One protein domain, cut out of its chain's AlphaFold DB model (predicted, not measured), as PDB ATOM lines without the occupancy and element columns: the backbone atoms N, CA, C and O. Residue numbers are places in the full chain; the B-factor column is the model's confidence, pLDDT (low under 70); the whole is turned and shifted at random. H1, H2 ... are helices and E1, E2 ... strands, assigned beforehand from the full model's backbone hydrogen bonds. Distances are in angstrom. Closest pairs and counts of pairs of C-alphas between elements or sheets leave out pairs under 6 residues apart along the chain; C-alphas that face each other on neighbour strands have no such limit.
ATOM      1  N   GLU A  21      82.085 -32.024  28.231       63.66
ATOM      2  CA  GLU A  21      83.027 -33.066  28.639       63.66
ATOM      3  C   GLU A  21      84.345 -32.455  29.138       63.66
ATOM      4  O   GLU A  21      84.917 -31.555  28.519       63.66
ATOM      5  N   THR A  22      84.847 -32.959  30.268       67.00
ATOM      6  CA  THR A  22      86.150 -32.525  30.785       67.00
ATOM      7  C   THR A  22      87.284 -33.093  29.942       67.00
ATOM      8  O   THR A  22      87.241 -34.248  29.518       67.00
ATOM      9  N   CYS A  23      88.349 -32.309  29.768       67.69
ATOM     10  CA  CYS A  23      89.551 -32.730  29.056       67.69
ATOM     11  C   CYS A  23      90.095 -34.088  29.540       67.69
ATOM     12  O   CYS A  23      90.502 -34.902  28.722       67.69
ATOM     13  N   SER A  24      90.045 -34.364  30.846       66.62
ATOM     14  CA  SER A  24      90.512 -35.629  31.430       66.62
ATOM     15  C   SER A  24      89.656 -36.835  31.032       66.62
ATOM     16  O   SER A  24      90.208 -37.870  30.674       66.62
ATOM     17  N   SER A  25      88.325 -36.694  31.045       72.19
ATOM     18  CA  SER A  25      87.396 -37.748  30.599       72.19
ATOM     19  C   SER A  25      87.598 -38.069  29.119       72.19
ATOM     20  O   SER A  25      87.675 -39.229  28.725       72.19
ATOM     21  N   HIS A  26      87.770 -37.019  28.318       74.31
ATOM     22  CA  HIS A  26      88.004 -37.122  26.887       74.31
ATOM     23  C   HIS A  26      89.311 -37.859  26.556       74.31
ATOM     24  O   HIS A  26      89.327 -38.782  25.745       74.31
ATOM     25  N   ILE A  27      90.409 -37.496  27.234       73.62
ATOM     26  CA  ILE A  27      91.691 -38.202  27.104       73.62
ATOM     27  C   ILE A  27      91.532 -39.654  27.486       73.62
ATOM     28  O   ILE A  27      92.059 -40.490  26.776       73.62
ATOM     29  N   TYR A  28      90.875 -39.949  28.610       77.12
ATOM     30  CA  TYR A  28      90.751 -41.317  29.095       77.12
ATOM     31  C   TYR A  28      90.025 -42.192  28.071       77.12
ATOM     32  O   TYR A  28      90.499 -43.275  27.739       77.12
ATOM     33  N   LYS A  29      88.943 -41.667  27.490       77.69
ATOM     34  CA  LYS A  29      88.188 -42.337  26.433       77.69
ATOM     35  C   LYS A  29      89.040 -42.569  25.180       77.69
ATOM     36  O   LYS A  29      89.208 -43.707  24.756       77.69
ATOM     37  N   ILE A  30      89.689 -41.523  24.657       79.44
ATOM     38  CA  ILE A  30      90.571 -41.645  23.481       79.44
ATOM     39  C   ILE A  30      91.797 -42.515  23.774       79.44
ATOM     40  O   ILE A  30      92.251 -43.245  22.902       79.44
ATOM     41  N   ALA A  31      92.344 -42.459  24.984       80.12
ATOM     42  CA  ALA A  31      93.478 -43.270  25.398       80.12
ATOM     43  C   ALA A  31      93.110 -44.752  25.469       80.12
ATOM     44  O   ALA A  31      93.935 -45.587  25.110       80.12
ATOM     45  N   SER A  32      91.882 -45.059  25.892       80.62
ATOM     46  CA  SER A  32      91.350 -46.419  25.915       80.62
ATOM     47  C   SER A  32      91.037 -46.947  24.513       80.62
ATOM     48  O   SER A  32      91.225 -48.131  24.272       80.62
ATOM     49  N   GLU A  33      90.575 -46.096  23.592       83.00
ATOM     50  CA  GLU A  33      90.200 -46.515  22.229       83.00
ATOM     51  C   GLU A  33      91.375 -46.503  21.232       83.00
ATOM     52  O   GLU A  33      91.499 -47.395  20.401       83.00
ATOM     53  N   LYS A  34      92.239 -45.482  21.287       79.69
ATOM     54  CA  LYS A  34      93.310 -45.203  20.304       79.69
ATOM     55  C   LYS A  34      94.719 -45.211  20.908       79.69
ATOM     56  O   LYS A  34      95.689 -44.923  20.209       79.69
ATOM     57  N   GLY A  35      94.847 -45.502  22.200       83.62
ATOM     58  CA  GLY A  35      96.115 -45.480  22.925       83.62
ATOM     59  C   GLY A  35      96.446 -44.122  23.555       83.62
ATOM     60  O   GLY A  35      96.029 -43.050  23.108       83.62
ATOM     61  N   THR A  36      97.244 -44.158  24.620       76.62
ATOM     62  CA  THR A  36      97.569 -43.003  25.482       76.62
ATOM     63  C   THR A  36      98.167 -41.810  24.727       76.62
ATOM     64  O   THR A  36      97.854 -40.659  25.038       76.62
ATOM     65  N   ILE A  37      98.966 -42.065  23.687       77.44
ATOM     66  CA  ILE A  37      99.587 -41.032  22.841       77.44
ATOM     67  C   ILE A  37      98.522 -40.229  22.080       77.44
ATOM     68  O   ILE A  37      98.604 -38.998  22.004       77.44
ATOM     69  N   ALA A  38      97.491 -40.900  21.558       76.44
ATOM     70  CA  ALA A  38      96.383 -40.247  20.867       76.44
ATOM     71  C   ALA A  38      95.567 -39.376  21.834       76.44
ATOM     72  O   ALA A  38      95.229 -38.239  21.496       76.44
ATOM     73  N   GLY A  39      95.346 -39.857  23.062       75.25
ATOM     74  CA  GLY A  39      94.682 -39.089  24.118       75.25
ATOM     75  C   GLY A  39      95.431 -37.797  24.467       75.25
ATOM     76  O   GLY A  39      94.830 -36.722  24.527       75.25
ATOM     77  N   ILE A  40      96.761 -37.861  24.611       73.19
ATOM     78  CA  ILE A  40      97.601 -36.678  24.878       73.19
ATOM     79  C   ILE A  40      97.577 -35.698  23.693       73.19
ATOM     80  O   ILE A  40      97.510 -34.481  23.891       73.19
ATOM     81  N   ARG A  41      97.600 -36.194  22.451       76.06
ATOM     82  CA  ARG A  41      97.543 -35.342  21.252       76.06
ATOM     83  C   ARG A  41      96.195 -34.625  21.132       76.06
ATOM     84  O   ARG A  41      96.174 -33.418  20.878       76.06
ATOM     85  N   ALA A  42      95.096 -35.333  21.394       72.12
ATOM     86  CA  ALA A  42      93.747 -34.774  21.434       72.12
ATOM     87  C   ALA A  42      93.602 -33.710  22.534       72.12
ATOM     88  O   ALA A  42      93.058 -32.629  22.290       72.12
ATOM     89  N   LEU A  43      94.183 -33.947  23.717       71.69
ATOM     90  CA  LEU A  43      94.240 -32.946  24.783       71.69
ATOM     91  C   LEU A  43      94.972 -31.687  24.351       71.69
ATOM     92  O   LEU A  43      94.488 -30.581  24.567       71.69
ATOM     93  N   ARG A  44      96.159 -31.837  23.766       69.06
ATOM     94  CA  ARG A  44      96.991 -30.696  23.380       69.06
ATOM     95  C   ARG A  44      96.277 -29.827  22.346       69.06
ATOM     96  O   ARG A  44      96.322 -28.601  22.440       69.06
ATOM     97  N   ALA A  45      95.565 -30.460  21.412       72.62
ATOM     98  CA  ALA A  45      94.697 -29.776  20.462       72.62
ATOM     99  C   ALA A  45      93.536 -29.049  21.167       72.62
ATOM    100  O   ALA A  45      93.286 -27.879  20.883       72.62
ATOM    101  N   ARG A  46      92.873 -29.697  22.138       71.25
ATOM    102  CA  ARG A  46      91.804 -29.098  22.958       71.25
ATOM    103  C   ARG A  46      92.283 -27.918  23.801       71.25
ATOM    104  O   ARG A  46      91.587 -26.916  23.852       71.25
ATOM    105  N   ILE A  47      93.454 -28.000  24.431       68.56
ATOM    106  CA  ILE A  47      94.015 -26.917  25.256       68.56
ATOM    107  C   ILE A  47      94.359 -25.708  24.388       68.56
ATOM    108  O   ILE A  47      94.028 -24.587  24.765       68.56
ATOM    109  N   LYS A  48      94.950 -25.922  23.202       67.69
ATOM    110  CA  LYS A  48      95.159 -24.840  22.222       67.69
ATOM    111  C   LYS A  48      93.838 -24.167  21.838       67.69
ATOM    112  O   LYS A  48      93.775 -22.945  21.780       67.69
ATOM    113  N   LYS A  49      92.794 -24.973  21.635       65.69
ATOM    114  CA  LYS A  49      91.432 -24.538  21.304       65.69
ATOM    115  C   LYS A  49      90.689 -23.866  22.473       65.69
ATOM    116  O   LYS A  49      89.850 -23.008  22.238       65.69
ATOM    117  N   CYS A  50      91.015 -24.207  23.721       65.69
ATOM    118  CA  CYS A  50      90.391 -23.674  24.937       65.69
ATOM    119  C   CYS A  50      91.043 -22.371  25.447       65.69
ATOM    120  O   CYS A  50      90.910 -22.032  26.627       65.69
ATOM    121  N   ARG A  51      91.775 -21.641  24.591       64.50
ATOM    122  CA  ARG A  51      92.350 -20.335  24.951       64.50
ATOM    123  C   ARG A  51      91.251 -19.294  25.209       64.50
ATOM    124  O   ARG A  51      90.238 -19.316  24.512       64.50
ATOM    125  N   PRO A  52      91.459 -18.365  26.165       59.53
ATOM    126  CA  PRO A  52      90.596 -17.195  26.319       59.53
ATOM    127  C   PRO A  52      90.553 -16.416  24.997       59.53
ATOM    128  O   PRO A  52      91.599 -16.202  24.384       59.53
ATOM    129  N   GLY A  53      89.348 -16.064  24.542       64.44
ATOM    130  CA  GLY A  53      89.083 -15.556  23.186       64.44
ATOM    131  C   GLY A  53      88.008 -16.333  22.417       64.44
ATOM    132  O   GLY A  53      87.780 -16.064  21.244       64.44
ATOM    133  N   TYR A  54      87.348 -17.302  23.056       70.50
ATOM    134  CA  TYR A  54      86.153 -17.934  22.504       70.50
ATOM    135  C   TYR A  54      84.920 -17.053  22.736       70.50
ATOM    136  O   TYR A  54      84.801 -16.413  23.780       70.50
ATOM    137  N   SER A  55      83.998 -17.052  21.776       70.81
ATOM    138  CA  SER A  55      82.737 -16.310  21.842       70.81
ATOM    139  C   SER A  55      81.557 -17.267  21.739       70.81
ATOM    140  O   SER A  55      81.541 -18.155  20.887       70.81
ATOM    141  N   PHE A  56      80.568 -17.099  22.613       71.19
ATOM    142  CA  PHE A  56      79.316 -17.848  22.538       71.19
ATOM    143  C   PHE A  56      78.282 -17.040  21.772       71.19
ATOM    144  O   PHE A  56      78.040 -15.882  22.097       71.19
ATOM    145  N   TYR A  57      77.644 -17.682  20.802       74.12
ATOM    146  CA  TYR A  57      76.529 -17.121  20.059       74.12
ATOM    147  C   TYR A  57      75.328 -18.034  20.236       74.12
ATOM    148  O   TYR A  57      75.383 -19.222  19.927       74.12
ATOM    149  N   LYS A  58      74.237 -17.481  20.757       73.25
ATOM    150  CA  LYS A  58      72.953 -18.170  20.813       73.25
ATOM    151  C   LYS A  58      72.097 -17.633  19.676       73.25
ATOM    152  O   LYS A  58      71.895 -16.425  19.600       73.25
ATOM    153  N   THR A  59      71.645 -18.518  18.797       74.62
ATOM    154  CA  THR A  59      70.686 -18.153  17.749       74.62
ATOM    155  C   THR A  59      69.261 -18.202  18.313       74.62
ATOM    156  O   THR A  59      69.024 -18.882  19.318       74.62
ATOM    157  N   ASP A  60      68.329 -17.492  17.680       73.06
ATOM    158  CA  ASP A  60      66.918 -17.428  18.093       73.06
ATOM    159  C   ASP A  60      66.242 -18.817  18.103       73.06
ATOM    160  O   ASP A  60      65.518 -19.146  19.037       73.06
ATOM    161  N   ASP A  61      66.647 -19.717  17.197       72.19
ATOM    162  CA  ASP A  61      66.270 -21.143  17.154       72.19
ATOM    163  C   ASP A  61      66.750 -21.990  18.358       72.19
ATOM    164  O   ASP A  61      66.679 -23.218  18.342       72.19
ATOM    165  N   GLY A  62      67.322 -21.379  19.400       68.19
ATOM    166  CA  GLY A  62      67.790 -22.077  20.604       68.19
ATOM    167  C   GLY A  62      69.104 -22.844  20.429       68.19
ATOM    168  O   GLY A  62      69.560 -23.511  21.361       68.19
ATOM    169  N   THR A  63      69.749 -22.726  19.268       72.50
ATOM    170  CA  THR A  63      71.032 -23.376  18.982       72.50
ATOM    171  C   THR A  63      72.193 -22.571  19.570       72.50
ATOM    172  O   THR A  63      72.369 -21.388  19.271       72.50
ATOM    173  N   GLU A  64      73.005 -23.226  20.400       73.81
ATOM    174  CA  GLU A  64      74.205 -22.641  20.999       73.81
ATOM    175  C   GLU A  64      75.446 -22.951  20.151       73.81
ATOM    176  O   GLU A  64      75.915 -24.095  20.069       73.81
ATOM    177  N   TRP A  65      76.006 -21.906  19.554       74.19
ATOM    178  CA  TRP A  65      77.248 -21.932  18.801       74.19
ATOM    179  C   TRP A  65      78.402 -21.386  19.632       74.19
ATOM    180  O   TRP A  65      78.269 -20.457  20.431       74.19
ATOM    181  N   ILE A  66      79.569 -21.978  19.425       75.75
ATOM    182  CA  ILE A  66      80.807 -21.616  20.091       75.75
ATOM    183  C   ILE A  66      81.813 -21.291  18.997       75.75
ATOM    184  O   ILE A  66      82.215 -22.171  18.238       75.75
ATOM    185  N   ILE A  67      82.244 -20.039  18.935       73.50
ATOM    186  CA  ILE A  67      83.350 -19.614  18.086       73.50
ATOM    187  C   ILE A  67      84.619 -19.736  18.914       73.50
ATOM    188  O   ILE A  67      84.769 -19.080  19.944       73.50
ATOM    189  N   LEU A  68      85.517 -20.622  18.505       72.06
ATOM    190  CA  LEU A  68      86.818 -20.769  19.139       72.06
ATOM    191  C   LEU A  68      87.737 -19.608  18.745       72.06
ATOM    192  O   LEU A  68      87.541 -18.971  17.717       72.06
ATOM    193  N   ALA A  69      88.813 -19.407  19.507       66.56
ATOM    194  CA  ALA A  69      89.849 -18.416  19.196       66.56
ATOM    195  C   ALA A  69      90.560 -18.641  17.837       66.56
ATOM    196  O   ALA A  69      91.306 -17.782  17.385       66.56
ATOM    197  N   ASP A  70      90.342 -19.798  17.208       66.75
ATOM    198  CA  ASP A  70      90.844 -20.175  15.880       66.75
ATOM    199  C   ASP A  70      89.821 -19.872  14.763       66.75
ATOM    200  O   ASP A  70      89.892 -20.435  13.677       66.75
ATOM    201  N   SER A  71      88.780 -19.082  15.057       67.81
ATOM    202  CA  SER A  71      87.639 -18.795  14.165       67.81
ATOM    203  C   SER A  71      86.805 -20.022  13.771       67.81
ATOM    204  O   SER A  71      85.860 -19.920  12.993       67.81
ATOM    205  N   THR A  72      87.114 -21.197  14.324       72.19
ATOM    206  CA  THR A  72      86.330 -22.413  14.109       72.19
ATOM    207  C   THR A  72      85.003 -22.295  14.853       72.19
ATOM    208  O   THR A  72      84.991 -22.054  16.062       72.19
ATOM    209  N   VAL A  73      83.893 -22.520  14.156       72.88
ATOM    210  CA  VAL A  73      82.551 -22.544  14.744       72.88
ATOM    211  C   VAL A  73      82.190 -23.989  15.079       72.88
ATOM    212  O   VAL A  73      82.197 -24.852  14.204       72.88
ATOM    213  N   VAL A  74      81.901 -24.277  16.348       72.44
ATOM    214  CA  VAL A  74      81.431 -25.599  16.788       72.44
ATOM    215  C   VAL A  74      80.097 -25.483  17.502       72.44
ATOM    216  O   VAL A  74      79.858 -24.562  18.283       72.44
ATOM    217  N   ASN A  75      79.222 -26.447  17.251       68.06
ATOM    218  CA  ASN A  75      77.967 -26.564  17.970       68.06
ATOM    219  C   ASN A  75      78.223 -27.160  19.362       68.06
ATOM    220  O   ASN A  75      78.962 -28.140  19.500       68.06
ATOM    221  N   ARG A  76      77.595 -26.602  20.402       63.19
ATOM    222  CA  ARG A  76      77.743 -27.099  21.780       63.19
ATOM    223  C   ARG A  76      77.239 -28.539  21.960       63.19
ATOM    224  O   ARG A  76      77.743 -29.253  22.828       63.19
TER     225      ARG A  76
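This is residues 21 to 76 of the 81 residues of the protein "Membrane protein insertion efficiency factor YidD" of Chitinophaga sp. SYP-B3965 (UniProt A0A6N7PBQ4). Two small lobes stand end to end with an open gap between them: a helical hairpin of H1 and H2, then a sheet of three short strands, E1, E2 and E3. The link from H2 to E1 joins them, and neither helix packs on the sheet. The printed part has 56 residues, with two named helices followed by three named strands, in the mixed class; the antiparallel sheet has the order E1, E2, E3. The whole is loose, with a radius of gyration of the C-alphas of 13.4 A, and elongated, spanning 40 by 21 by 14 A.

Start with H1, residues 23 to 34, and H2, residues 36 to 49: this hairpin touches closest at the C-alphas of Ile 27 and Gly 39, 4.3 A apart. The two run opposite ways at a steep tilt of 38 degrees, only just beyond shallow. In both helices every O i to N i+4 pair is within hydrogen-bond range. Go on to E1, residues 55 to 58, E2, residues 64 to 67, and E3, residues 73 to 75, a meander, each strand the antiparallel neighbour of the one before. In the hairpin E1 and E2, at 156 degrees, find N 55 and O 67 at 2.8 A; in the hairpin E2 and E3, at 153 degrees, N 66 and O 74 at 2.8 A. H1 is apart from the three strands, and H2 from E2 and E3.

Find C-alpha 23 at (89.551, -32.730, 29.056); from there H1 runs 15.7 A. H2 runs 19.9 A to C-alpha 49 at (91.432, -24.538, 21.304). E1 is 10.0 A long, E2 10.1 A and E3 6.9 A, ending at C-alpha 75 at (77.967, -26.564, 17.970).

The C-alphas farthest apart, those of Gly 35 and Asp 60, are 40.8 A apart. The printed part has no cut, and its four links are tight. Mean pLDDT of the printed part is 72.0; 18 residues are under 70, among them 47 to 53.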